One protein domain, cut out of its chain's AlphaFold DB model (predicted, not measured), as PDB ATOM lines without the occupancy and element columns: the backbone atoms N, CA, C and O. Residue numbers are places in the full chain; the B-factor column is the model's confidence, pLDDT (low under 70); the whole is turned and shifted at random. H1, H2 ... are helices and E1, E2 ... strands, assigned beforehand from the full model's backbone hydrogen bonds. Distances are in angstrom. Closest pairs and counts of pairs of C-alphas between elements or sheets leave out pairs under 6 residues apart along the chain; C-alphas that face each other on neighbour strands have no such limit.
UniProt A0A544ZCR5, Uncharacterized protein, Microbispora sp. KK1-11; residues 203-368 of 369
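AT A GLANCE: This is residues 203 to 368 of the 369 residues of an uncharacterized protein of Microbispora sp. KK1-11 (UniProt A0A544ZCR5). A twisted, curled sheet of seven strands forms a wall, and two helices, H1 and H2, pack on one of its faces. The small hairpin of E4 and E5 reaches away from this body at one end of the longest axis. The 166 printed residues run E1 E2 E3 H1 E4 E5 E6 E7 E8 E9 H2, two named helices and nine named strands; under half of the residues are in these elements, and the class is mixed, helices and strands. The large sheet has the order E1 E3 E2 E6 E7 E8 E9, all antiparallel. The whole is compact, with a radius of gyration of the C-alphas of 15.8 A and spans of 50 by 38 by 30 A.

HOW THE PARTS SIT: E1, residues 213 to 215, is an edge strand, antiparallel to E3, residues 261 to 270, with N 214 and O 262 2.9 A apart. E2, residues 247 to 258, forms a hairpin with E3, with N 254 and O 266 at 2.8 A; E3 bends by 58 degrees at residue 265. On the other side of E2 from E3 is E6, residues 319 to 327, with N 253 and O 322 at 2.8 A. E6 begins a meander, each strand the antiparallel neighbour of the one before: E7, residues 332 to 340, E8, residues 344 to 347, and the edge strand E9, residues 350 to 354. Its pairs include N 323 and O 335 at 2.8 A, N 346 and O 336 at 2.8 A, and N 345 and O 353 at 2.8 A. H1, residues 274 to 285, is on one face of this sheet, two layers, a helix on a sheet; its closest C-alphas to E2 are those of Leu 274 and Leu 247, 6.1 A apart. H2, residues 357 to 367, is on the same face, at a height over the sheet of 9.1 A; it lies over E2 and E6 and runs across the strands, at 81 degrees to E2 on the local plane. The closest C-alphas of H2 and E3 are those of Leu 367 and Ala 266, 5.5 A apart. With residues 280 to 284 alone, H1 touches H2, closest at the C-alphas of Leu 280 and Leu 359, 5.9 A apart, at a steep tilt of 51 degrees, opposite ways. In H1 and H2 every O i to N i+4 pair is within hydrogen-bond range. E4, residues 289 to 291, and E5, residues 297 to 299, form a hairpin with N 290 and O 298 at 2.9 A; both are apart from H2.

IN THESE COORDINATES: E1 begins at C-alpha 213, (-39.039, -51.032, 20.757). E2 is 32.1 A long, E3 25.9 A, E6 26.3 A and E7 25.0 A; H1 is 16.2 A and H2 15.0 A, ending at C-alpha 367, (-27.733, -58.785, 11.982).

THE WHOLE: The C-alphas farthest apart, those of Ala 204 and Arg 294, are 51.0 A apart. The printed part has no cut. The links E1 to E2 and E5 to E6 are long, 31 and 19 residues. Mean pLDDT of the printed part is 83.2; residues 223 to 241, 308 to 314 and 348 to 350 are under 70.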
ATOM      1  N   ALA A 203     -22.923 -71.208  30.888       93.69
ATOM      2  CA  ALA A 203     -24.184 -71.745  30.380       93.69
ATOM      3  C   ALA A 203     -25.395 -71.315  31.228       93.69
ATOM      4  O   ALA A 203     -26.504 -71.195  30.705       93.69
ATOM      5  N   ALA A 204     -25.182 -71.027  32.516       93.81
ATOM      6  CA  ALA A 204     -26.218 -70.598  33.450       93.81
ATOM      7  C   ALA A 204     -26.513 -69.088  33.388       93.81
ATOM      8  O   ALA A 204     -27.515 -68.636  33.947       93.81
ATOM      9  N   VAL A 205     -25.676 -68.288  32.714       93.75
ATOM     10  CA  VAL A 205     -25.908 -66.844  32.570       93.75
ATOM     11  C   VAL A 205     -27.038 -66.603  31.554       93.75
ATOM     12  O   VAL A 205     -26.927 -67.041  30.400       93.75
ATOM     13  N   PRO A 206     -28.139 -65.927  31.939       93.50
ATOM     14  CA  PRO A 206     -29.247 -65.654  31.030       93.50
ATOM     15  C   PRO A 206     -28.830 -64.666  29.938       93.50
ATOM     16  O   PRO A 206     -28.099 -63.710  30.184       93.50
ATOM     17  N   ALA A 207     -29.321 -64.891  28.720       94.50
ATOM     18  CA  ALA A 207     -29.104 -63.963  27.618       94.50
ATOM     19  C   ALA A 207     -29.882 -62.658  27.870       94.50
ATOM     20  O   ALA A 207     -31.088 -62.730  28.131       94.50
ATOM     21  N   PRO A 208     -29.248 -61.477  27.753       93.06
ATOM     22  CA  PRO A 208     -29.972 -60.213  27.751       93.06
ATOM     23  C   PRO A 208     -31.015 -60.176  26.624       93.06
ATOM     24  O   PRO A 208     -30.787 -60.695  25.530       93.06
ATOM     25  N   ALA A 209     -32.166 -59.558  26.881       94.00
ATOM     26  CA  ALA A 209     -33.219 -59.423  25.881       94.00
ATOM     27  C   ALA A 209     -32.970 -58.212  24.970       94.00
ATOM     28  O   ALA A 209     -32.479 -57.179  25.415       94.00
ATOM     29  N   CYS A 210     -33.385 -58.314  23.706       96.25
ATOM     30  CA  CYS A 210     -33.549 -57.158  22.828       96.25
ATOM     31  C   CYS A 210     -34.990 -56.647  22.955       96.25
ATOM     32  O   CYS A 210     -35.901 -57.353  22.504       96.25
ATOM     33  N   PRO A 211     -35.235 -55.459  23.539       95.12
ATOM     34  CA  PRO A 211     -36.560 -54.852  23.520       95.12
ATOM     35  C   PRO A 211     -37.139 -54.806  22.103       95.12
ATOM     36  O   PRO A 211     -36.424 -54.586  21.130       95.12
ATOM     37  N   ALA A 212     -38.453 -54.989  21.953       96.75
ATOM     38  CA  ALA A 212     -39.092 -54.882  20.637       96.75
ATOM     39  C   ALA A 212     -39.070 -53.438  20.093       96.75
ATOM     40  O   ALA A 212     -39.137 -53.219  18.878       96.75
ATOM     41  N   LYS A 213     -38.986 -52.466  21.006       94.56
ATOM     42  CA  LYS A 213     -39.039 -51.032  20.757       94.56
ATOM     43  C   LYS A 213     -38.130 -50.300  21.750       94.56
ATOM     44  O   LYS A 213     -38.082 -50.682  22.916       94.56
ATOM     45  N   VAL A 214     -37.462 -49.249  21.287       91.81
ATOM     46  CA  VAL A 214     -36.717 -48.275  22.099       91.81
ATOM     47  C   VAL A 214     -37.261 -46.887  21.773       91.81
ATOM     48  O   VAL A 214     -37.407 -46.554  20.598       91.81
ATOM     49  N   VAL A 215     -37.589 -46.086  22.784       88.12
ATOM     50  CA  VAL A 215     -38.076 -44.715  22.578       88.12
ATOM     51  C   VAL A 215     -36.872 -43.815  22.319       88.12
ATOM     52  O   VAL A 215     -35.960 -43.748  23.138       88.12
ATOM     53  N   THR A 216     -36.847 -43.105  21.188       83.06
ATOM     54  CA  THR A 216     -35.664 -42.319  20.783       83.06
ATOM     55  C   THR A 216     -35.314 -41.231  21.802       83.06
ATOM     56  O   THR A 216     -34.140 -40.964  22.043       83.06
ATOM     57  N   ALA A 217     -36.328 -40.638  22.440       79.88
ATOM     58  CA  ALA A 217     -36.162 -39.611  23.469       79.88
ATOM     59  C   ALA A 217     -35.548 -40.132  24.785       79.88
ATOM     60  O   ALA A 217     -35.024 -39.336  25.558       79.88
ATOM     61  N   GLU A 218     -35.597 -41.443  25.041       80.50
ATOM     62  CA  GLU A 218     -35.029 -42.070  26.246       80.50
ATOM     63  C   GLU A 218     -33.555 -42.466  26.062       80.50
ATOM     64  O   GLU A 218     -32.894 -42.887  27.012       80.50
ATOM     65  N   ILE A 219     -33.013 -42.331  24.847       80.25
ATOM     66  CA  ILE A 219     -31.615 -42.648  24.559       80.25
ATOM     67  C   ILE A 219     -30.731 -41.539  25.135       80.25
ATOM     68  O   ILE A 219     -30.469 -40.525  24.487       80.25
ATOM     69  N   ASP A 220     -30.239 -41.743  26.358       74.06
ATOM     70  CA  ASP A 220     -29.282 -40.829  26.982       74.06
ATOM     71  C   ASP A 220     -27.855 -41.156  26.531       74.06
ATOM     72  O   ASP A 220     -27.290 -42.173  26.926       74.06
ATOM     73  N   ASN A 221     -27.271 -40.324  25.672       72.06
ATOM     74  CA  ASN A 221     -25.894 -40.496  25.189       72.06
ATOM     75  C   ASN A 221     -24.845 -39.870  26.109       72.06
ATOM     76  O   ASN A 221     -23.660 -39.864  25.768       72.06
ATOM     77  N   ARG A 222     -25.257 -39.277  27.233       70.69
ATOM     78  CA  ARG A 222     -24.306 -38.713  28.181       70.69
ATOM     79  C   ARG A 222     -23.561 -39.857  28.863       70.69
ATOM     80  O   ARG A 222     -24.198 -40.836  29.254       70.69
ATOM     81  N   PRO A 223     -22.233 -39.743  29.014       65.50
ATOM     82  CA  PRO A 223     -21.502 -40.630  29.896       65.50
ATOM     83  C   PRO A 223     -22.107 -40.527  31.294       65.50
ATOM     84  O   PRO A 223     -22.159 -39.441  31.875       65.50
ATOM     85  N   ASP A 224     -22.581 -41.647  31.813       60.97
ATOM     86  CA  ASP A 224     -22.967 -41.789  33.201       60.97
ATOM     87  C   ASP A 224     -21.816 -42.504  33.905       60.97
ATOM     88  O   ASP A 224     -21.601 -43.708  33.744       60.97
ATOM     89  N   LEU A 225     -21.052 -41.735  34.685       53.38
ATOM     90  CA  LEU A 225     -19.951 -42.269  35.482       53.38
ATOM     91  C   LEU A 225     -20.431 -43.339  36.472       53.38
ATOM     92  O   LEU A 225     -19.607 -44.136  36.913       53.38
ATOM     93  N   GLU A 226     -21.732 -43.382  36.795       48.69
ATOM     94  CA  GLU A 226     -22.382 -44.370  37.657       48.69
ATOM     95  C   GLU A 226     -22.938 -45.599  36.897       48.69
ATOM     96  O   GLU A 226     -23.473 -46.508  37.543       48.69
ATOM     97  N   PHE A 227     -22.763 -45.704  35.570       44.47
ATOM     98  CA  PHE A 227     -23.300 -46.787  34.727       44.47
ATOM     99  C   PHE A 227     -22.226 -47.778  34.214       44.47
ATOM    100  O   PHE A 227     -21.123 -47.354  33.866       44.47
ATOM    101  N   PRO A 228     -22.527 -49.094  34.097       47.09
ATOM    102  CA  PRO A 228     -23.750 -49.781  34.543       47.09
ATOM    103  C   PRO A 228     -23.779 -49.965  36.064       47.09
ATOM    104  O   PRO A 228     -22.737 -50.172  36.674       47.09
ATOM    105  N   LYS A 229     -24.963 -49.936  36.693       51.66
ATOM    106  CA  LYS A 229     -25.165 -50.145  38.149       51.66
ATOM    107  C   LYS A 229     -24.952 -51.606  38.599       51.66
ATOM    108  O   LYS A 229     -25.632 -52.082  39.502       51.66
ATOM    109  N   ASP A 230     -24.048 -52.344  37.966       48.72
ATOM    110  CA  ASP A 230     -23.829 -53.780  38.166       48.72
ATOM    111  C   ASP A 230     -22.997 -54.105  39.413       48.72
ATOM    112  O   ASP A 230     -22.255 -55.070  39.428       48.72
ATOM    113  N   GLY A 231     -23.091 -53.299  40.468       50.44
ATOM    114  CA  GLY A 231     -22.522 -53.559  41.789       50.44
ATOM    115  C   GLY A 231     -21.038 -53.944  41.905       50.44
ATOM    116  O   GLY A 231     -20.563 -54.234  43.007       50.44
ATOM    117  N   ILE A 232     -20.261 -53.895  40.821       50.41
ATOM    118  CA  ILE A 232     -18.843 -54.275  40.733       50.41
ATOM    119  C   ILE A 232     -18.063 -53.227  39.934       50.41
ATOM    120  O   ILE A 232     -17.363 -53.537  38.972       50.41
ATOM    121  N   ALA A 233     -18.154 -51.951  40.303       49.38
ATOM    122  CA  ALA A 233     -17.271 -50.971  39.679       49.38
ATOM    123  C   ALA A 233     -15.793 -51.279  40.044       49.38
ATOM    124  O   ALA A 233     -15.535 -51.577  41.214       49.38
ATOM    125  N   PRO A 234     -14.829 -51.232  39.091       44.66
ATOM    126  CA  PRO A 234     -14.952 -50.914  37.677       44.66
ATOM    127  C   PRO A 234     -15.005 -52.175  36.788       44.66
ATOM    128  O   PRO A 234     -13.986 -52.676  36.315       44.66
ATOM    129  N   ASN A 235     -16.205 -52.635  36.418       38.88
ATOM    130  CA  ASN A 235     -16.501 -53.142  35.061       38.88
ATOM    131  C   ASN A 235     -16.521 -51.968  34.045       38.88
ATOM    132  O   ASN A 235     -17.340 -51.896  33.137       38.88
ATOM    133  N   ARG A 236     -15.655 -50.978  34.275       48.19
ATOM    134  CA  ARG A 236     -15.636 -49.631  33.706       48.19
ATOM    135  C   ARG A 236     -14.165 -49.270  33.622       48.19
ATOM    136  O   ARG A 236     -13.532 -49.265  34.660       48.19
ATOM    137  N   GLY A 237     -13.588 -49.040  32.454       34.69
ATOM    138  CA  GLY A 237     -12.137 -48.852  32.355       34.69
ATOM    139  C   GLY A 237     -11.524 -47.941  33.444       34.69
ATOM    140  O   GLY A 237     -11.790 -46.743  33.475       34.69
ATOM    141  N   GLY A 238     -10.682 -48.520  34.309       40.78
ATOM    142  CA  GLY A 238      -9.287 -48.077  34.423       40.78
ATOM    143  C   GLY A 238      -8.528 -48.509  33.159       40.78
ATOM    144  O   GLY A 238      -9.150 -49.070  32.260       40.78
ATOM    145  N   THR A 239      -7.228 -48.251  33.024       44.75
ATOM    146  CA  THR A 239      -6.474 -48.319  31.744       44.75
ATOM    147  C   THR A 239      -6.563 -49.621  30.921       44.75
ATOM    148  O   THR A 239      -6.105 -49.634  29.778       44.75
ATOM    149  N   ASP A 240      -7.187 -50.684  31.431       54.09
ATOM    150  CA  ASP A 240      -7.017 -52.051  30.943       54.09
ATOM    151  C   ASP A 240      -8.255 -52.666  30.229       54.09
ATOM    152  O   ASP A 240      -8.152 -53.772  29.696       54.09
ATOM    153  N   GLY A 241      -9.408 -51.974  30.117       68.38
ATOM    154  CA  GLY A 241     -10.486 -52.344  29.163       68.38
ATOM    155  C   GLY A 241     -11.951 -52.179  29.621       68.38
ATOM    156  O   GLY A 241     -12.245 -52.061  30.805       68.38
ATOM    157  N   PHE A 242     -12.895 -52.183  28.664       79.81
ATOM    158  CA  PHE A 242     -14.351 -52.013  28.881       79.81
ATOM    159  C   PHE A 242     -15.051 -53.265  29.446       79.81
ATOM    160  O   PHE A 242     -15.948 -53.155  30.272       79.81
ATOM    161  N   LEU A 243     -14.623 -54.455  29.026       85.44
ATOM    162  CA  LEU A 243     -15.130 -55.774  29.410       85.44
ATOM    163  C   LEU A 243     -13.970 -56.577  30.022       85.44
ATOM    164  O   LEU A 243     -13.260 -57.287  29.292       85.44
ATOM    165  N   PRO A 244     -13.725 -56.441  31.337       80.00
ATOM    166  CA  PRO A 244     -12.554 -57.033  31.983       80.00
ATOM    167  C   PRO A 244     -12.680 -58.554  32.164       80.00
ATOM    168  O   PRO A 244     -11.681 -59.268  32.082       80.00
ATOM    169  N   SER A 245     -13.899 -59.060  32.350       85.19
ATOM    170  CA  SER A 245     -14.193 -60.479  32.570       85.19
ATOM    171  C   SER A 245     -14.387 -61.261  31.259       85.19
ATOM    172  O   SER A 245     -14.797 -60.675  30.252       85.19
ATOM    173  N   PRO A 246     -14.194 -62.595  31.266       90.50
ATOM    174  CA  PRO A 246     -14.665 -63.465  30.190       90.50
ATOM    175  C   PRO A 246     -16.176 -63.319  29.961       90.50
ATOM    176  O   PRO A 246     -16.957 -63.225  30.909       90.50
ATOM    177  N   LEU A 247     -16.595 -63.321  28.695       93.12
ATOM    178  CA  LEU A 247     -18.010 -63.223  28.337       93.12
ATOM    179  C   LEU A 247     -18.701 -64.585  28.429       93.12
ATOM    180  O   LEU A 247     -18.123 -65.605  28.061       93.12
ATOM    181  N   ALA A 248     -19.957 -64.579  28.873       95.31
ATOM    182  CA  ALA A 248     -20.808 -65.764  28.929       95.31
ATOM    183  C   ALA A 248     -21.867 -65.779  27.820       95.31
ATOM    184  O   ALA A 248     -22.213 -66.836  27.289       95.31
ATOM    185  N   VAL A 249     -22.403 -64.608  27.461       97.06
ATOM    186  CA  VAL A 249     -23.402 -64.481  26.395       97.06
ATOM    187  C   VAL A 249     -23.470 -63.053  25.869       97.06
ATOM    188  O   VAL A 249     -23.339 -62.085  26.617       97.06
ATOM    189  N   ILE A 250     -23.707 -62.920  24.568       96.94
ATOM    190  CA  ILE A 250     -23.944 -61.635  23.910       96.94
ATOM    191  C   ILE A 250     -25.313 -61.656  23.244       96.94
ATOM    192  O   ILE A 250     -25.652 -62.620  22.555       96.94
ATOM    193  N   ALA A 251     -26.068 -60.571  23.391       97.94
ATOM    194  CA  ALA A 251     -27.237 -60.281  22.576       97.94
ATOM    195  C   ALA A 251     -26.971 -59.034  21.728       97.94
ATOM    196  O   ALA A 251     -26.778 -57.937  22.248       97.94
ATOM    197  N   ALA A 252     -26.953 -59.208  20.410       98.06
ATOM    198  CA  ALA A 252     -26.834 -58.121  19.452       98.06
ATOM    199  C   ALA A 252     -28.220 -57.811  18.876       98.06
ATOM    200  O   ALA A 252     -28.935 -58.715  18.446       98.06
ATOM    201  N   CYS A 253     -28.593 -56.537  18.855       98.31
ATOM    202  CA  CYS A 253     -29.905 -56.050  18.452       98.31
ATOM    203  C   CYS A 253     -29.733 -54.974  17.380       98.31
ATOM    204  O   CYS A 253     -28.873 -54.109  17.515       98.31
ATOM    205  N   ARG A 254     -30.576 -54.978  16.349       98.31
ATOM    206  CA  ARG A 254     -30.626 -53.933  15.322       98.31
ATOM    207  C   ARG A 254     -31.983 -53.269  15.304       98.31
ATOM    208  O   ARG A 254     -32.993 -53.939  15.084       98.31
ATOM    209  N   TYR A 255     -31.985 -51.952  15.402       97.81
ATOM    210  CA  TYR A 255     -33.172 -51.122  15.367       97.81
ATOM    211  C   TYR A 255     -33.162 -50.145  14.194       97.81
ATOM    212  O   TYR A 255     -32.113 -49.694  13.722       97.81
ATOM    213  N   ARG A 256     -34.363 -49.805  13.722       97.00
ATOM    214  CA  ARG A 256     -34.593 -48.761  12.717       97.00
ATOM    215  C   ARG A 256     -35.760 -47.879  13.137       97.00
ATOM    216  O   ARG A 256     -36.696 -48.394  13.748       97.00
ATOM    217  N   ALA A 257     -35.702 -46.606  12.758       95.00
ATOM    218  CA  ALA A 257     -36.774 -45.645  12.986       95.00
ATOM    219  C   ALA A 257     -38.135 -46.169  12.500       95.00
ATOM    220  O   ALA A 257     -38.242 -46.771  11.426       95.00
ATOM    221  N   ASP A 258     -39.147 -45.943  13.326       94.44
ATOM    222  CA  ASP A 258     -40.563 -46.220  13.114       94.44
ATOM    223  C   ASP A 258     -41.349 -45.136  13.877       94.44
ATOM    224  O   ASP A 258     -41.680 -45.298  15.050       94.44
ATOM    225  N   GLY A 259     -41.534 -43.969  13.247       90.00
ATOM    226  CA  GLY A 259     -42.036 -42.768  13.926       90.00
ATOM    227  C   GLY A 259     -41.024 -42.207  14.933       90.00
ATOM    228  O   GLY A 259     -39.851 -42.045  14.597       90.00
ATOM    229  N   ASP A 260     -41.479 -41.941  16.159       88.00
ATOM    230  CA  ASP A 260     -40.646 -41.441  17.268       88.00
ATOM    231  C   ASP A 260     -39.822 -42.548  17.954       88.00
ATOM    232  O   ASP A 260     -39.019 -42.297  18.860       88.00
ATOM    233  N   ASP A 261     -39.987 -43.791  17.504       93.44
ATOM    234  CA  ASP A 261     -39.383 -44.967  18.104       93.44
ATOM    235  C   ASP A 261     -38.373 -45.652  17.189       93.44
ATOM    236  O   ASP A 261     -38.350 -45.500  15.969       93.44
ATOM    237  N   LEU A 262     -37.573 -46.511  17.803       95.94
ATOM    238  CA  LEU A 262     -36.696 -47.460  17.151       95.94
ATOM    239  C   LEU A 262     -37.270 -48.868  17.317       95.94
ATOM    240  O   LEU A 262     -37.317 -49.410  18.422       95.94
ATOM    241  N   ARG A 263     -37.684 -49.496  16.214       97.81
ATOM    242  CA  ARG A 263     -38.247 -50.853  16.215       97.81
ATOM    243  C   ARG A 263     -37.191 -51.900  15.899       97.81
ATOM    244  O   ARG A 263     -36.410 -51.728  14.959       97.81
ATOM    245  N   LEU A 264     -37.204 -53.003  16.647       98.19
ATOM    246  CA  LEU A 264     -36.305 -54.134  16.438       98.19
ATOM    247  C   LEU A 264     -36.535 -54.756  15.051       98.19
ATOM    248  O   LEU A 264     -37.665 -55.063  14.667       98.19
ATOM    249  N   ARG A 265     -35.455 -54.937  14.289       98.06
ATOM    250  CA  ARG A 265     -35.463 -55.515  12.934       98.06
ATOM    251  C   ARG A 265     -34.700 -56.825  12.842       98.06
ATOM    252  O   ARG A 265     -35.091 -57.690  12.069       98.06
ATOM    253  N   ALA A 266     -33.633 -56.967  13.619       98.00
ATOM    254  CA  ALA A 266     -32.874 -58.202  13.722       98.00
ATOM    255  C   ALA A 266     -32.305 -58.330  15.133       98.00
ATOM    256  O   ALA A 266     -32.015 -57.324  15.781       98.00
ATOM    257  N   HIS A 267     -32.137 -59.562  15.595       98.06
ATOM    258  CA  HIS A 267     -31.383 -59.847  16.802       98.06
ATOM    259  C   HIS A 267     -30.639 -61.169  16.655       98.06
ATOM    260  O   HIS A 267     -31.037 -62.035  15.875       98.06
ATOM    261  N   ARG A 268     -29.563 -61.322  17.421       98.00
ATOM    262  CA  ARG A 268     -28.801 -62.563  17.506       98.00
ATOM    263  C   ARG A 268     -28.253 -62.740  18.912       98.00
ATOM    264  O   ARG A 268     -27.725 -61.793  19.486       98.00
ATOM    265  N   VAL A 269     -28.355 -63.961  19.428       98.00
ATOM    266  CA  VAL A 269     -27.730 -64.373  20.689       98.00
ATOM    267  C   VAL A 269     -26.537 -65.269  20.376       98.00
ATOM    268  O   VAL A 269     -26.619 -66.120  19.488       98.00
ATOM    269  N   LEU A 270     -25.426 -65.055  21.074       96.94
ATOM    270  CA  LEU A 270     -24.165 -65.769  20.889       96.94
ATOM    271  C   LEU A 270     -23.655 -66.264  22.239       96.94
ATOM    272  O   LEU A 270     -23.648 -65.500  23.204       96.94
ATOM    273  N   ARG A 271     -23.208 -67.519  22.288       96.62
ATOM    274  CA  ARG A 271     -22.545 -68.127  23.457       96.62
ATOM    275  C   ARG A 271     -21.154 -68.682  23.145       96.62
ATOM    276  O   ARG A 271     -20.389 -68.946  24.061       96.62
ATOM    277  N   ASP A 272     -20.821 -68.788  21.864       94.81
ATOM    278  CA  ASP A 272     -19.554 -69.319  21.371       94.81
ATOM    279  C   ASP A 272     -18.722 -68.207  20.718       94.81
ATOM    280  O   ASP A 272     -19.265 -67.171  20.324       94.81
ATOM    281  N   ASP A 273     -17.410 -68.431  20.578       92.25
ATOM    282  CA  ASP A 273     -16.461 -67.489  19.950       92.25
ATOM    283  C   ASP A 273     -16.510 -66.072  20.566       92.25
ATOM    284  O   ASP A 273     -16.381 -65.056  19.879       92.25
ATOM    285  N   LEU A 274     -16.743 -65.984  21.880       95.38
ATOM    286  CA  LEU A 274     -16.971 -64.702  22.551       95.38
ATOM    287  C   LEU A 274     -15.686 -63.916  22.819       95.38
ATOM    288  O   LEU A 274     -15.740 -62.694  22.914       95.38
ATOM    289  N   GLU A 275     -14.531 -64.574  22.917       93.44
ATOM    290  CA  GLU A 275     -13.273 -63.900  23.255       93.44
ATOM    291  C   GLU A 275     -12.781 -62.954  22.141       93.44
ATOM    292  O   GLU A 275     -12.505 -61.786  22.433       93.44
ATOM    293  N   PRO A 276     -12.775 -63.344  20.849       94.50
ATOM    294  CA  PRO A 276     -12.490 -62.394  19.772       94.50
ATOM    295  C   PRO A 276     -13.485 -61.229  19.724       94.50
ATOM    296  O   PRO A 276     -13.115 -60.101  19.397       94.50
ATOM    297  N   VAL A 277     -14.751 -61.477  20.076       93.69
ATOM    298  CA  VAL A 277     -15.772 -60.425  20.154       93.69
ATOM    299  C   VAL A 277     -15.493 -59.472  21.311       93.69
ATOM    300  O   VAL A 277     -15.563 -58.260  21.119       93.69
ATOM    301  N   ARG A 278     -15.136 -59.995  22.488       92.50
ATOM    302  CA  ARG A 278     -14.720 -59.199  23.646       92.50
ATOM    303  C   ARG A 278     -13.569 -58.269  23.273       92.50
ATOM    304  O   ARG A 278     -13.632 -57.083  23.581       92.50
ATOM    305  N   GLY A 279     -12.582 -58.780  22.532       92.06
ATOM    306  CA  GLY A 279     -11.488 -57.986  21.973       92.06
ATOM    307  C   GLY A 279     -11.980 -56.818  21.111       92.06
ATOM    308  O   GLY A 279     -11.598 -55.677  21.360       92.06
ATOM    309  N   LEU A 280     -12.886 -57.071  20.158       93.56
ATOM    310  CA  LEU A 280     -13.463 -56.022  19.302       93.56
ATOM    311  C   LEU A 280     -14.232 -54.959  20.098       93.56
ATOM    312  O   LEU A 280     -14.102 -53.769  19.810       93.56
ATOM    313  N   LEU A 281     -15.026 -55.373  21.090       91.81
ATOM    314  CA  LEU A 281     -15.778 -54.457  21.949       91.81
ATOM    315  C   LEU A 281     -14.832 -53.609  22.812       91.81
ATOM    316  O   LEU A 281     -15.002 -52.396  22.895       91.81
ATOM    317  N   ASN A 282     -13.790 -54.212  23.386       89.50
ATOM    318  CA  ASN A 282     -12.773 -53.487  24.148       89.50
ATOM    319  C   ASN A 282     -12.008 -52.482  23.284       89.50
ATOM    320  O   ASN A 282     -11.813 -51.348  23.711       89.50
ATOM    321  N   THR A 283     -11.628 -52.854  22.058       89.88
ATOM    322  CA  THR A 283     -10.985 -51.925  21.116       89.88
ATOM    323  C   THR A 283     -11.909 -50.765  20.747       89.88
ATOM    324  O   THR A 283     -11.473 -49.620  20.759       89.88
ATOM    325  N   ALA A 284     -13.185 -51.034  20.459       89.81
ATOM    326  CA  ALA A 284     -14.150 -49.997  20.091       89.81
ATOM    327  C   ALA A 284     -14.496 -49.043  21.249       89.81
ATOM    328  O   ALA A 284     -14.885 -47.904  21.008       89.81
ATOM    329  N   ALA A 285     -14.367 -49.508  22.492       86.62
ATOM    330  CA  ALA A 285     -14.597 -48.718  23.698       86.62
ATOM    331  C   ALA A 285     -13.347 -47.971  24.198       86.62
ATOM    332  O   ALA A 285     -13.448 -47.166  25.125       86.62
ATOM    333  N   ALA A 286     -12.168 -48.248  23.633       85.94
ATOM    334  CA  ALA A 286     -10.918 -47.653  24.082       85.94
ATOM    335  C   ALA A 286     -10.842 -46.172  23.685       85.94
ATOM    336  O   ALA A 286     -10.938 -45.817  22.508       85.94
ATOM    337  N   ILE A 287     -10.612 -45.301  24.667       81.62
ATOM    338  CA  ILE A 287     -10.314 -43.890  24.417       81.62
ATOM    339  C   ILE A 287      -8.878 -43.798  23.905       81.62
ATOM    340  O   ILE A 287      -7.940 -44.232  24.572       81.62
ATOM    341  N   GLN A 288      -8.703 -43.219  22.722       83.81
ATOM    342  CA  GLN A 288      -7.386 -42.917  22.179       83.81
ATOM    343  C   GLN A 288      -7.091 -41.449  22.439       83.81
ATOM    344  O   GLN A 288      -7.869 -40.570  22.061       83.81
ATOM    345  N   SER A 289      -5.951 -41.177  23.064       82.50
ATOM    346  CA  SER A 289      -5.547 -39.820  23.404       82.50
ATOM    347  C   SER A 289      -4.095 -39.547  23.043       82.50
ATOM    348  O   SER A 289      -3.240 -40.413  23.226       82.50
ATOM    349  N   VAL A 290      -3.807 -38.328  22.601       82.75
ATOM    350  CA  VAL A 290      -2.447 -37.834  22.378       82.75
ATOM    351  C   VAL A 290      -2.168 -36.748  23.402       82.75
ATOM    352  O   VAL A 290      -2.963 -35.830  23.556       82.75
ATOM    353  N   THR A 291      -1.046 -36.863  24.113       81.06
ATOM    354  CA  THR A 291      -0.591 -35.809  25.025       81.06
ATOM    355  C   THR A 291       0.504 -34.996  24.352       81.06
ATOM    356  O   THR A 291       1.521 -35.556  23.936       81.06
ATOM    357  N   ASP A 292       0.283 -33.693  24.208       77.50
ATOM    358  CA  ASP A 292       1.249 -32.783  23.606       77.50
ATOM    359  C   ASP A 292       2.450 -32.513  24.534       77.50
ATOM    360  O   ASP A 292       2.504 -32.923  25.698       77.50
ATOM    361  N   SER A 293       3.446 -31.783  24.026       70.00
ATOM    362  CA  SER A 293       4.648 -31.420  24.791       70.00
ATOM    363  C   SER A 293       4.380 -30.484  25.977       70.00
ATOM    364  O   SER A 293       5.273 -30.274  26.797       70.00
ATOM    365  N   ARG A 294       3.169 -29.924  26.079       75.50
ATOM    366  CA  ARG A 294       2.716 -29.068  27.181       75.50
ATOM    367  C   ARG A 294       1.946 -29.859  28.242       75.50
ATOM    368  O   ARG A 294       1.589 -29.281  29.264       75.50
ATOM    369  N   GLY A 295       1.730 -31.161  28.033       72.12
ATOM    370  CA  GLY A 295       0.952 -32.014  28.930       72.12
ATOM    371  C   GLY A 295      -0.559 -31.937  28.697       72.12
ATOM    372  O   GLY A 295      -1.315 -32.405  29.543       72.12
ATOM    373  N   THR A 296      -1.003 -31.355  27.582       78.12
ATOM    374  CA  THR A 296      -2.414 -31.306  27.184       78.12
ATOM    375  C   THR A 296      -2.786 -32.614  26.503       78.12
ATOM    376  O   THR A 296      -2.137 -32.996  25.533       78.12
ATOM    377  N   THR A 297      -3.816 -33.298  26.996       74.88
ATOM    378  CA  THR A 297      -4.296 -34.566  26.435       74.88
ATOM    379  C   THR A 297      -5.534 -34.336  25.571       74.88
ATOM    380  O   THR A 297      -6.587 -33.978  26.094       74.88
ATOM    381  N   ASP A 298      -5.418 -34.598  24.268       79.00
ATOM    382  CA  ASP A 298      -6.513 -34.515  23.299       79.00
ATOM    383  C   ASP A 298      -7.025 -35.912  22.929       79.00
ATOM    384  O   ASP A 298      -6.239 -36.822  22.654       79.00
ATOM    385  N   PHE A 299      -8.347 -36.091  22.879       81.75
ATOM    386  CA  PHE A 299      -8.975 -37.338  22.428       81.75
ATOM    387  C   PHE A 299      -9.043 -37.390  20.901       81.75
ATOM    388  O   PHE A 299      -9.709 -36.571  20.272       81.75
ATOM    389  N   VAL A 300      -8.373 -38.371  20.296       84.62
ATOM    390  CA  VAL A 300      -8.185 -38.432  18.834       84.62
ATOM    391  C   VAL A 300      -9.197 -39.315  18.110       84.62
ATOM    392  O   VAL A 300      -9.347 -39.200  16.896       84.62
ATOM    393  N   ASN A 301      -9.912 -40.183  18.828       87.25
ATOM    394  CA  ASN A 301     -10.967 -41.027  18.261       87.25
ATOM    395  C   ASN A 301     -12.386 -40.597  18.664       87.25
ATOM    396  O   ASN A 301     -13.339 -41.334  18.400       87.25
ATOM    397  N   GLY A 302     -12.534 -39.419  19.275       84.88
ATOM    398  CA  GLY A 302     -13.836 -38.836  19.579       84.88
ATOM    399  C   GLY A 302     -14.568 -38.377  18.316       84.88
ATOM    400  O   GLY A 302     -13.957 -37.898  17.360       84.88
ATOM    401  N   VAL A 303     -15.891 -38.511  18.313       84.56
ATOM    402  CA  VAL A 303     -16.774 -37.975  17.275       84.56
ATOM    403  C   VAL A 303     -17.893 -37.157  17.916       84.56
ATOM    404  O   VAL A 303     -18.490 -37.559  18.906       84.56
ATOM    405  N   GLU A 304     -18.240 -36.016  17.318       79.50
ATOM    406  CA  GLU A 304     -19.343 -35.161  17.806       79.50
ATOM    407  C   GLU A 304     -20.743 -35.744  17.518       79.50
ATOM    408  O   GLU A 304     -21.770 -35.154  17.851       79.50
ATOM    409  N   CYS A 305     -20.800 -36.909  16.870       78.44
ATOM    410  CA  CYS A 305     -22.033 -37.607  16.529       78.44
ATOM    411  C   CYS A 305     -22.848 -37.921  17.790       78.44
ATOM    412  O   CYS A 305     -22.305 -38.496  18.724       78.44
ATOM    413  N   GLY A 306     -24.140 -37.571  17.816       71.25
ATOM    414  CA  GLY A 306     -25.065 -37.925  18.906       71.25
ATOM    415  C   GLY A 306     -24.804 -37.256  20.260       71.25
ATOM    416  O   GLY A 306     -25.568 -37.476  21.200       71.25
ATOM    417  N   MET A 307     -23.776 -36.415  20.363       70.94
ATOM    418  CA  MET A 307     -23.482 -35.644  21.565       70.94
ATOM    419  C   MET A 307     -24.495 -34.496  21.706       70.94
ATOM    420  O   MET A 307     -24.674 -33.726  20.756       70.94
ATOM    421  N   PRO A 308     -25.170 -34.347  22.859       63.75
ATOM    422  CA  PRO A 308     -26.045 -33.205  23.089       63.75
ATOM    423  C   PRO A 308     -25.214 -31.914  23.058       63.75
ATOM    424  O   PRO A 308     -24.338 -31.710  23.896       63.75
ATOM    425  N   HIS A 309     -25.474 -31.042  22.080       64.31
ATOM    426  CA  HIS A 309     -24.816 -29.741  21.964       64.31
ATOM    427  C   HIS A 309     -25.760 -28.646  22.484       64.31
ATOM    428  O   HIS A 309     -26.914 -28.606  22.059       64.31
ATOM    429  N   PRO A 310     -25.306 -27.708  23.336       61.44
ATOM    430  CA  PRO A 310     -26.181 -26.705  23.959       61.44
ATOM    431  C   PRO A 310     -26.888 -25.777  22.957       61.44
ATOM    432  O   PRO A 310     -27.892 -25.155  23.288       61.44
ATOM    433  N   THR A 311     -26.374 -25.677  21.730       61.16
ATOM    434  CA  THR A 311     -26.896 -24.788  20.678       61.16
ATOM    435  C   THR A 311     -27.430 -25.507  19.437       61.16
ATOM    436  O   THR A 311     -27.838 -24.842  18.487       61.16
ATOM    437  N   ARG A 312     -27.428 -26.849  19.398       60.59
ATOM    438  CA  ARG A 312     -27.974 -27.614  18.263       60.59
ATOM    439  C   ARG A 312     -29.015 -28.600  18.767       60.59
ATOM    440  O   ARG A 312     -28.778 -29.300  19.746       60.59
ATOM    441  N   ALA A 313     -30.149 -28.675  18.074       59.94
ATOM    442  CA  ALA A 313     -31.126 -29.726  18.325       59.94
ATOM    443  C   ALA A 313     -30.447 -31.097  18.174       59.94
ATOM    444  O   ALA A 313     -29.680 -31.309  17.229       59.94
ATOM    445  N   ALA A 314     -30.711 -32.011  19.109       65.81
ATOM    446  CA  ALA A 314     -30.212 -33.376  19.018       65.81
ATOM    447  C   ALA A 314     -30.750 -34.010  17.729       65.81
ATOM    448  O   ALA A 314     -31.961 -34.064  17.518       65.81
ATOM    449  N   VAL A 315     -29.856 -34.460  16.846       72.31
ATOM    450  CA  VAL A 315     -30.283 -35.185  15.646       72.31
ATOM    451  C   VAL A 315     -30.716 -36.584  16.088       72.31
ATOM    452  O   VAL A 315     -29.892 -37.298  16.668       72.31
ATOM    453  N   PRO A 316     -31.977 -36.990  15.849       79.94
ATOM    454  CA  PRO A 316     -32.461 -38.281  16.307       79.94
ATOM    455  C   PRO A 316     -31.737 -39.410  15.572       79.94
ATOM    456  O   PRO A 316     -31.508 -39.357  14.359       79.94
ATOM    457  N   VAL A 317     -31.382 -40.454  16.317       89.19
ATOM    458  CA  VAL A 317     -30.834 -41.683  15.743       89.19
ATOM    459  C   VAL A 317     -31.924 -42.398  14.946       89.19
ATOM    460  O   VAL A 317     -33.032 -42.598  15.428       89.19
ATOM    461  N   SER A 318     -31.612 -42.799  13.712       91.62
ATOM    462  CA  SER A 318     -32.563 -43.512  12.839       91.62
ATOM    463  C   SER A 318     -32.176 -44.964  12.571       91.62
ATOM    464  O   SER A 318     -33.002 -45.774  12.138       91.62
ATOM    465  N   ARG A 319     -30.916 -45.317  12.843       95.00
ATOM    466  CA  ARG A 319     -30.396 -46.685  12.801       95.00
ATOM    467  C   ARG A 319     -29.456 -46.891  13.982       95.00
ATOM    468  O   ARG A 319     -28.467 -46.168  14.108       95.00
ATOM    469  N   LEU A 320     -29.746 -47.902  14.787       95.38
ATOM    470  CA  LEU A 320     -29.019 -48.212  16.013       95.38
ATOM    471  C   LEU A 320     -28.763 -49.712  16.071       95.38
ATOM    472  O   LEU A 320     -29.703 -50.492  15.929       95.38
ATOM    473  N   ASP A 321     -27.525 -50.105  16.332       97.12
ATOM    474  CA  ASP A 321     -27.241 -51.436  16.853       97.12
ATOM    475  C   ASP A 321     -26.963 -51.326  18.356       97.12
ATOM    476  O   ASP A 321     -26.355 -50.358  18.809       97.12
ATOM    477  N   VAL A 322     -27.411 -52.305  19.135       95.31
ATOM    478  CA  VAL A 322     -27.121 -52.410  20.571       95.31
ATOM    479  C   VAL A 322     -26.522 -53.778  20.832       95.31
ATOM    480  O   VAL A 322     -27.063 -54.787  20.380       95.31
ATOM    481  N   VAL A 323     -25.402 -53.814  21.542       95.31
ATOM    482  CA  VAL A 323     -24.762 -55.038  22.010       95.31
ATOM    483  C   VAL A 323     -24.869 -55.073  23.525       95.31
ATOM    484  O   VAL A 323     -24.306 -54.225  24.210       95.31
ATOM    485  N   TRP A 324     -25.574 -56.077  24.028       93.88
ATOM    486  CA  TRP A 324     -25.596 -56.431  25.437       93.88
ATOM    487  C   TRP A 324     -24.604 -57.567  25.659       93.88
ATOM    488  O   TRP A 324     -24.782 -58.653  25.103       93.88
ATOM    489  N   ALA A 325     -23.563 -57.324  26.443       91.94
ATOM    490  CA  ALA A 325     -22.545 -58.313  26.770       91.94
ATOM    491  C   ALA A 325     -22.684 -58.703  28.240       91.94
ATOM    492  O   ALA A 325     -22.454 -57.872  29.115       91.94
ATOM    493  N   ALA A 326     -23.077 -59.950  28.500       91.69
ATOM    494  CA  ALA A 326     -23.097 -60.504  29.844       91.69
ATOM    495  C   ALA A 326     -21.824 -61.315  30.101       91.69
ATOM    496  O   ALA A 326     -21.443 -62.164  29.284       91.69
ATOM    497  N   ASP A 327     -21.173 -61.064  31.231       90.31
ATOM    498  CA  ASP A 327     -19.978 -61.792  31.648       90.31
ATOM    499  C   ASP A 327     -20.300 -63.012  32.526       90.31
ATOM    500  O   ASP A 327     -21.457 -63.284  32.863       90.31
ATOM    501  N   THR A 328     -19.273 -63.778  32.896       91.00
ATOM    502  CA  THR A 328     -19.423 -64.960  33.759       91.00
ATOM    503  C   THR A 328     -19.902 -64.639  35.174       91.00
ATOM    504  O   THR A 328     -20.386 -65.534  35.862       91.00
ATOM    505  N   THR A 329     -19.845 -63.386  35.625       86.88
ATOM    506  CA  THR A 329     -20.423 -62.967  36.914       86.88
ATOM    507  C   THR A 329     -21.933 -62.706  36.816       86.88
ATOM    508  O   THR A 329     -22.631 -62.662  37.832       86.88
ATOM    509  N   GLY A 330     -22.456 -62.592  35.588       85.81
ATOM    510  CA  GLY A 330     -23.829 -62.194  35.283       85.81
ATOM    511  C   GLY A 330     -24.015 -60.681  35.156       85.81
ATOM    512  O   GLY A 330     -25.141 -60.229  34.940       85.81
ATOM    513  N   ALA A 331     -22.938 -59.901  35.276       84.38
ATOM    514  CA  ALA A 331     -22.946 -58.477  34.987       84.38
ATOM    515  C   ALA A 331     -23.194 -58.237  33.494       84.38
ATOM    516  O   ALA A 331     -22.706 -58.994  32.656       84.38
ATOM    517  N   VAL A 332     -23.949 -57.185  33.161       85.94
ATOM    518  CA  VAL A 332     -24.323 -56.855  31.779       85.94
ATOM    519  C   VAL A 332     -23.846 -55.455  31.427       85.94
ATOM    520  O   VAL A 332     -24.231 -54.476  32.066       85.94
ATOM    521  N   ALA A 333     -23.056 -55.365  30.363       85.50
ATOM    522  CA  ALA A 333     -22.630 -54.116  29.760       85.50
ATOM    523  C   ALA A 333     -23.427 -53.827  28.481       85.50
ATOM    524  O   ALA A 333     -23.699 -54.725  27.679       85.50
ATOM    525  N   GLU A 334     -23.761 -52.555  28.275       88.06
ATOM    526  CA  GLU A 334     -24.406 -52.056  27.061       88.06
ATOM    527  C   GLU A 334     -23.398 -51.284  26.206       88.06
ATOM    528  O   GLU A 334     -22.733 -50.359  26.682       88.06
ATOM    529  N   MET A 335     -23.328 -51.624  24.921       90.56
ATOM    530  CA  MET A 335     -22.678 -50.813  23.901       90.56
ATOM    531  C   MET A 335     -23.692 -50.445  22.823       90.56
ATOM    532  O   MET A 335     -24.272 -51.311  22.168       90.56
ATOM    533  N   ARG A 336     -23.865 -49.146  22.595       91.94
ATOM    534  CA  ARG A 336     -24.716 -48.603  21.534       91.94
ATOM    535  C   ARG A 336     -23.852 -48.188  20.357       91.94
ATOM    536  O   ARG A 336     -22.872 -47.470  20.525       91.94
ATOM    537  N   ILE A 337     -24.236 -48.607  19.159       93.94
ATOM    538  CA  ILE A 337     -23.558 -48.273  17.911       93.94
ATOM    539  C   ILE A 337     -24.544 -47.534  17.018       93.94
ATOM    540  O   ILE A 337     -25.443 -48.119  16.407       93.94
ATOM    541  N   TRP A 338     -24.370 -46.224  16.931       93.25
ATOM    542  CA  TRP A 338     -25.107 -45.393  15.996       93.25
ATOM    543  C   TRP A 338     -24.659 -45.745  14.581       93.25
ATOM    544  O   TRP A 338     -23.467 -45.848  14.300       93.25
ATOM    545  N   ARG A 339     -25.624 -45.979  13.690       93.06
ATOM    546  CA  ARG A 339     -25.382 -46.283  12.270       93.06
ATOM    547  C   ARG A 339     -25.833 -45.144  11.356       93.06
ATOM    548  O   ARG A 339     -25.342 -45.046  10.235       93.06
ATOM    549  N   ALA A 340     -26.785 -44.329  11.806       91.44
ATOM    550  CA  ALA A 340     -27.260 -43.130  11.125       91.44
ATOM    551  C   ALA A 340     -27.796 -42.123  12.164       91.44
ATOM    552  O   ALA A 340     -28.464 -42.553  13.109       91.44
ATOM    553  N   PRO A 341     -27.539 -40.811  12.001       87.19
ATOM    554  CA  PRO A 341     -27.000 -40.142  10.801       87.19
ATOM    555  C   PRO A 341     -25.480 -40.286  10.604       87.19
ATOM    556  O   PRO A 341     -24.963 -39.976   9.536       87.19
ATOM    557  N   CYS A 342     -24.769 -40.778  11.613       88.25
ATOM    558  CA  CYS A 342     -23.327 -40.990  11.606       88.25
ATOM    559  C   CYS A 342     -22.981 -42.277  12.361       88.25
ATOM    560  O   CYS A 342     -23.845 -42.878  13.006       88.25
ATOM    561  N   GLN A 343     -21.728 -42.716  12.233       91.69
ATOM    562  CA  GLN A 343     -21.221 -43.910  12.898       91.69
ATOM    563  C   GLN A 343     -20.490 -43.536  14.184       91.69
ATOM    564  O   GLN A 343     -19.463 -42.862  14.127       91.69
ATOM    565  N   ALA A 344     -21.018 -43.978  15.324       91.44
ATOM    566  CA  ALA A 344     -20.430 -43.713  16.633       91.44
ATOM    567  C   ALA A 344     -20.711 -44.850  17.617       91.44
ATOM    568  O   ALA A 344     -21.746 -45.507  17.524       91.44
ATOM    569  N   VAL A 345     -19.795 -45.065  18.553       90.94
ATOM    570  CA  VAL A 345     -19.901 -46.033  19.645       90.94
ATOM    571  C   VAL A 345     -20.085 -45.275  20.949       90.94
ATOM    572  O   VAL A 345     -19.327 -44.361  21.252       90.94
ATOM    573  N   PHE A 346     -21.078 -45.682  21.726       87.19
ATOM    574  CA  PHE A 346     -21.324 -45.187  23.069       87.19
ATOM    575  C   PHE A 346     -21.312 -46.371  24.018       87.19
ATOM    576  O   PHE A 346     -22.143 -47.279  23.926       87.19
ATOM    577  N   THR A 347     -20.375 -46.339  24.946       79.12
ATOM    578  CA  THR A 347     -20.406 -47.144  26.162       79.12
ATOM    579  C   THR A 347     -20.806 -46.186  27.274       79.12
ATOM    580  O   THR A 347     -20.455 -45.014  27.198       79.12
ATOM    581  N   GLY A 348     -21.568 -46.611  28.284       67.44
ATOM    582  CA  GLY A 348     -22.049 -45.694  29.338       67.44
ATOM    583  C   GLY A 348     -20.963 -44.819  29.992       67.44
ATOM    584  O   GLY A 348     -21.289 -43.813  30.602       67.44
ATOM    585  N   THR A 349     -19.683 -45.149  29.809       62.47
ATOM    586  CA  THR A 349     -18.508 -44.448  30.333       62.47
ATOM    587  C   THR A 349     -17.792 -43.524  29.337       62.47
ATOM    588  O   THR A 349     -16.984 -42.707  29.772       62.47
ATOM    589  N   ALA A 350     -18.020 -43.645  28.024       67.81
ATOM    590  CA  ALA A 350     -17.301 -42.875  27.006       67.81
ATOM    591  C   ALA A 350     -18.264 -42.110  26.080       67.81
ATOM    592  O   ALA A 350     -19.239 -42.690  25.588       67.81
ATOM    593  N   PRO A 351     -17.996 -40.818  25.805       71.12
ATOM    594  CA  PRO A 351     -18.742 -40.074  24.797       71.12
ATOM    595  C   PRO A 351     -18.437 -40.637  23.403       71.12
ATOM    596  O   PRO A 351     -17.411 -41.286  23.220       71.12
ATOM    597  N   GLY A 352     -19.315 -40.367  22.431       82.50
ATOM    598  CA  GLY A 352     -19.272 -40.926  21.074       82.50
ATOM    599  C   GLY A 352     -17.858 -41.149  20.521       82.50
ATOM    600  O   GLY A 352     -17.145 -40.199  20.202       82.50
ATOM    601  N   LEU A 353     -17.467 -42.416  20.393       88.06
ATOM    602  CA  LEU A 353     -16.199 -42.862  19.818       88.06
ATOM    603  C   LEU A 353     -16.394 -43.266  18.359       88.06
ATOM    604  O   LEU A 353     -17.484 -43.664  17.944       88.06
ATOM    605  N   LYS A 354     -15.334 -43.204  17.556       89.31
ATOM    606  CA  LYS A 354     -15.363 -43.717  16.185       89.31
ATOM    607  C   LYS A 354     -15.704 -45.213  16.182       89.31
ATOM    608  O   LYS A 354     -15.066 -46.009  16.861       89.31
ATOM    609  N   ALA A 355     -16.683 -45.605  15.370       87.25
ATOM    610  CA  ALA A 355     -17.019 -47.014  15.215       87.25
ATOM    611  C   ALA A 355     -15.984 -47.740  14.340       87.25
ATOM    612  O   ALA A 355     -15.793 -47.403  13.170       87.25
ATOM    613  N   GLU A 356     -15.339 -48.756  14.908       90.56
ATOM    614  CA  GLU A 356     -14.309 -49.525  14.212       90.56
ATOM    615  C   GLU A 356     -14.899 -50.393  13.082       90.56
ATOM    616  O   GLU A 356     -15.866 -51.132  13.313       90.56
ATOM    617  N   PRO A 357     -14.317 -50.392  11.863       93.75
ATOM    618  CA  PRO A 357     -14.833 -51.170  10.733       93.75
ATOM    619  C   PRO A 357     -14.967 -52.670  11.018       93.75
ATOM    620  O   PRO A 357     -15.908 -53.310  10.546       93.75
ATOM    621  N   ALA A 358     -14.050 -53.235  11.811       95.31
ATOM    622  CA  ALA A 358     -14.082 -54.644  12.192       95.31
ATOM    623  C   ALA A 358     -15.315 -54.985  13.048       95.31
ATOM    624  O   ALA A 358     -15.967 -56.003  12.803       95.31
ATOM    625  N   LEU A 359     -15.683 -54.106  13.989       95.19
ATOM    626  CA  LEU A 359     -16.896 -54.256  14.792       95.19
ATOM    627  C   LEU A 359     -18.147 -54.134  13.913       95.19
ATOM    628  O   LEU A 359     -19.029 -54.989  13.976       95.19
ATOM    629  N   LEU A 360     -18.207 -53.112  13.055       95.75
ATOM    630  CA  LEU A 360     -19.345 -52.884  12.158       95.75
ATOM    631  C   LEU A 360     -19.583 -54.072  11.218       95.75
ATOM    632  O   LEU A 360     -20.720 -54.526  11.082       95.75
ATOM    633  N   SER A 361     -18.510 -54.603  10.627       96.75
ATOM    634  CA  SER A 361     -18.542 -55.782   9.759       96.75
ATOM    635  C   SER A 361     -19.026 -57.028  10.506       96.75
ATOM    636  O   SER A 361     -19.898 -57.753  10.018       96.75
ATOM    637  N   ARG A 362     -18.526 -57.255  11.730       96.38
ATOM    638  CA  ARG A 362     -18.971 -58.368  12.576       96.38
ATOM    639  C   ARG A 362     -20.461 -58.260  12.902       96.38
ATOM    640  O   ARG A 362     -21.185 -59.234  12.715       96.38
ATOM    641  N   LEU A 363     -20.936 -57.083  13.300       96.75
ATOM    642  CA  LEU A 363     -22.360 -56.845  13.537       96.75
ATOM    643  C   LEU A 363     -23.206 -57.063  12.277       96.75
ATOM    644  O   LEU A 363     -24.272 -57.667  12.363       96.75
ATOM    645  N   ASP A 364     -22.728 -56.647  11.103       97.56
ATOM    646  CA  ASP A 364     -23.460 -56.847   9.848       97.56
ATOM    647  C   ASP A 364     -23.556 -58.337   9.466       97.56
ATOM    648  O   ASP A 364     -24.583 -58.799   8.970       97.56
ATOM    649  N   SER A 365     -22.525 -59.133   9.767       96.75
ATOM    650  CA  SER A 365     -22.577 -60.595   9.598       96.75
ATOM    651  C   SER A 365     -23.590 -61.281  10.523       96.75
ATOM    652  O   SER A 365     -24.090 -62.365  10.216       96.75
ATOM    653  N   TRP A 366     -23.904 -60.664  11.663       96.06
ATOM    654  CA  TRP A 366     -24.852 -61.206  12.633       96.06
ATOM    655  C   TRP A 366     -26.281 -60.753  12.385       96.06
ATOM    656  O   TRP A 366     -27.202 -61.543  12.576       96.06
ATOM    657  N   LEU A 367     -26.452 -59.492  11.991       96.62
ATOM    658  CA  LEU A 367     -27.733 -58.785  11.982       96.62
ATOM    659  C   LEU A 367     -28.223 -58.442  10.563       96.62
ATOM    660  O   LEU A 367     -29.237 -57.755  10.417       96.62
ATOM    661  N   GLY A 368     -27.515 -58.885   9.519       92.62
ATOM    662  CA  GLY A 368     -27.747 -58.469   8.130       92.62
ATOM    663  C   GLY A 368     -27.155 -57.084   7.840       92.62
ATOM    664  O   GLY A 368     -26.430 -56.540   8.665       92.62
TER     665      GLY A 368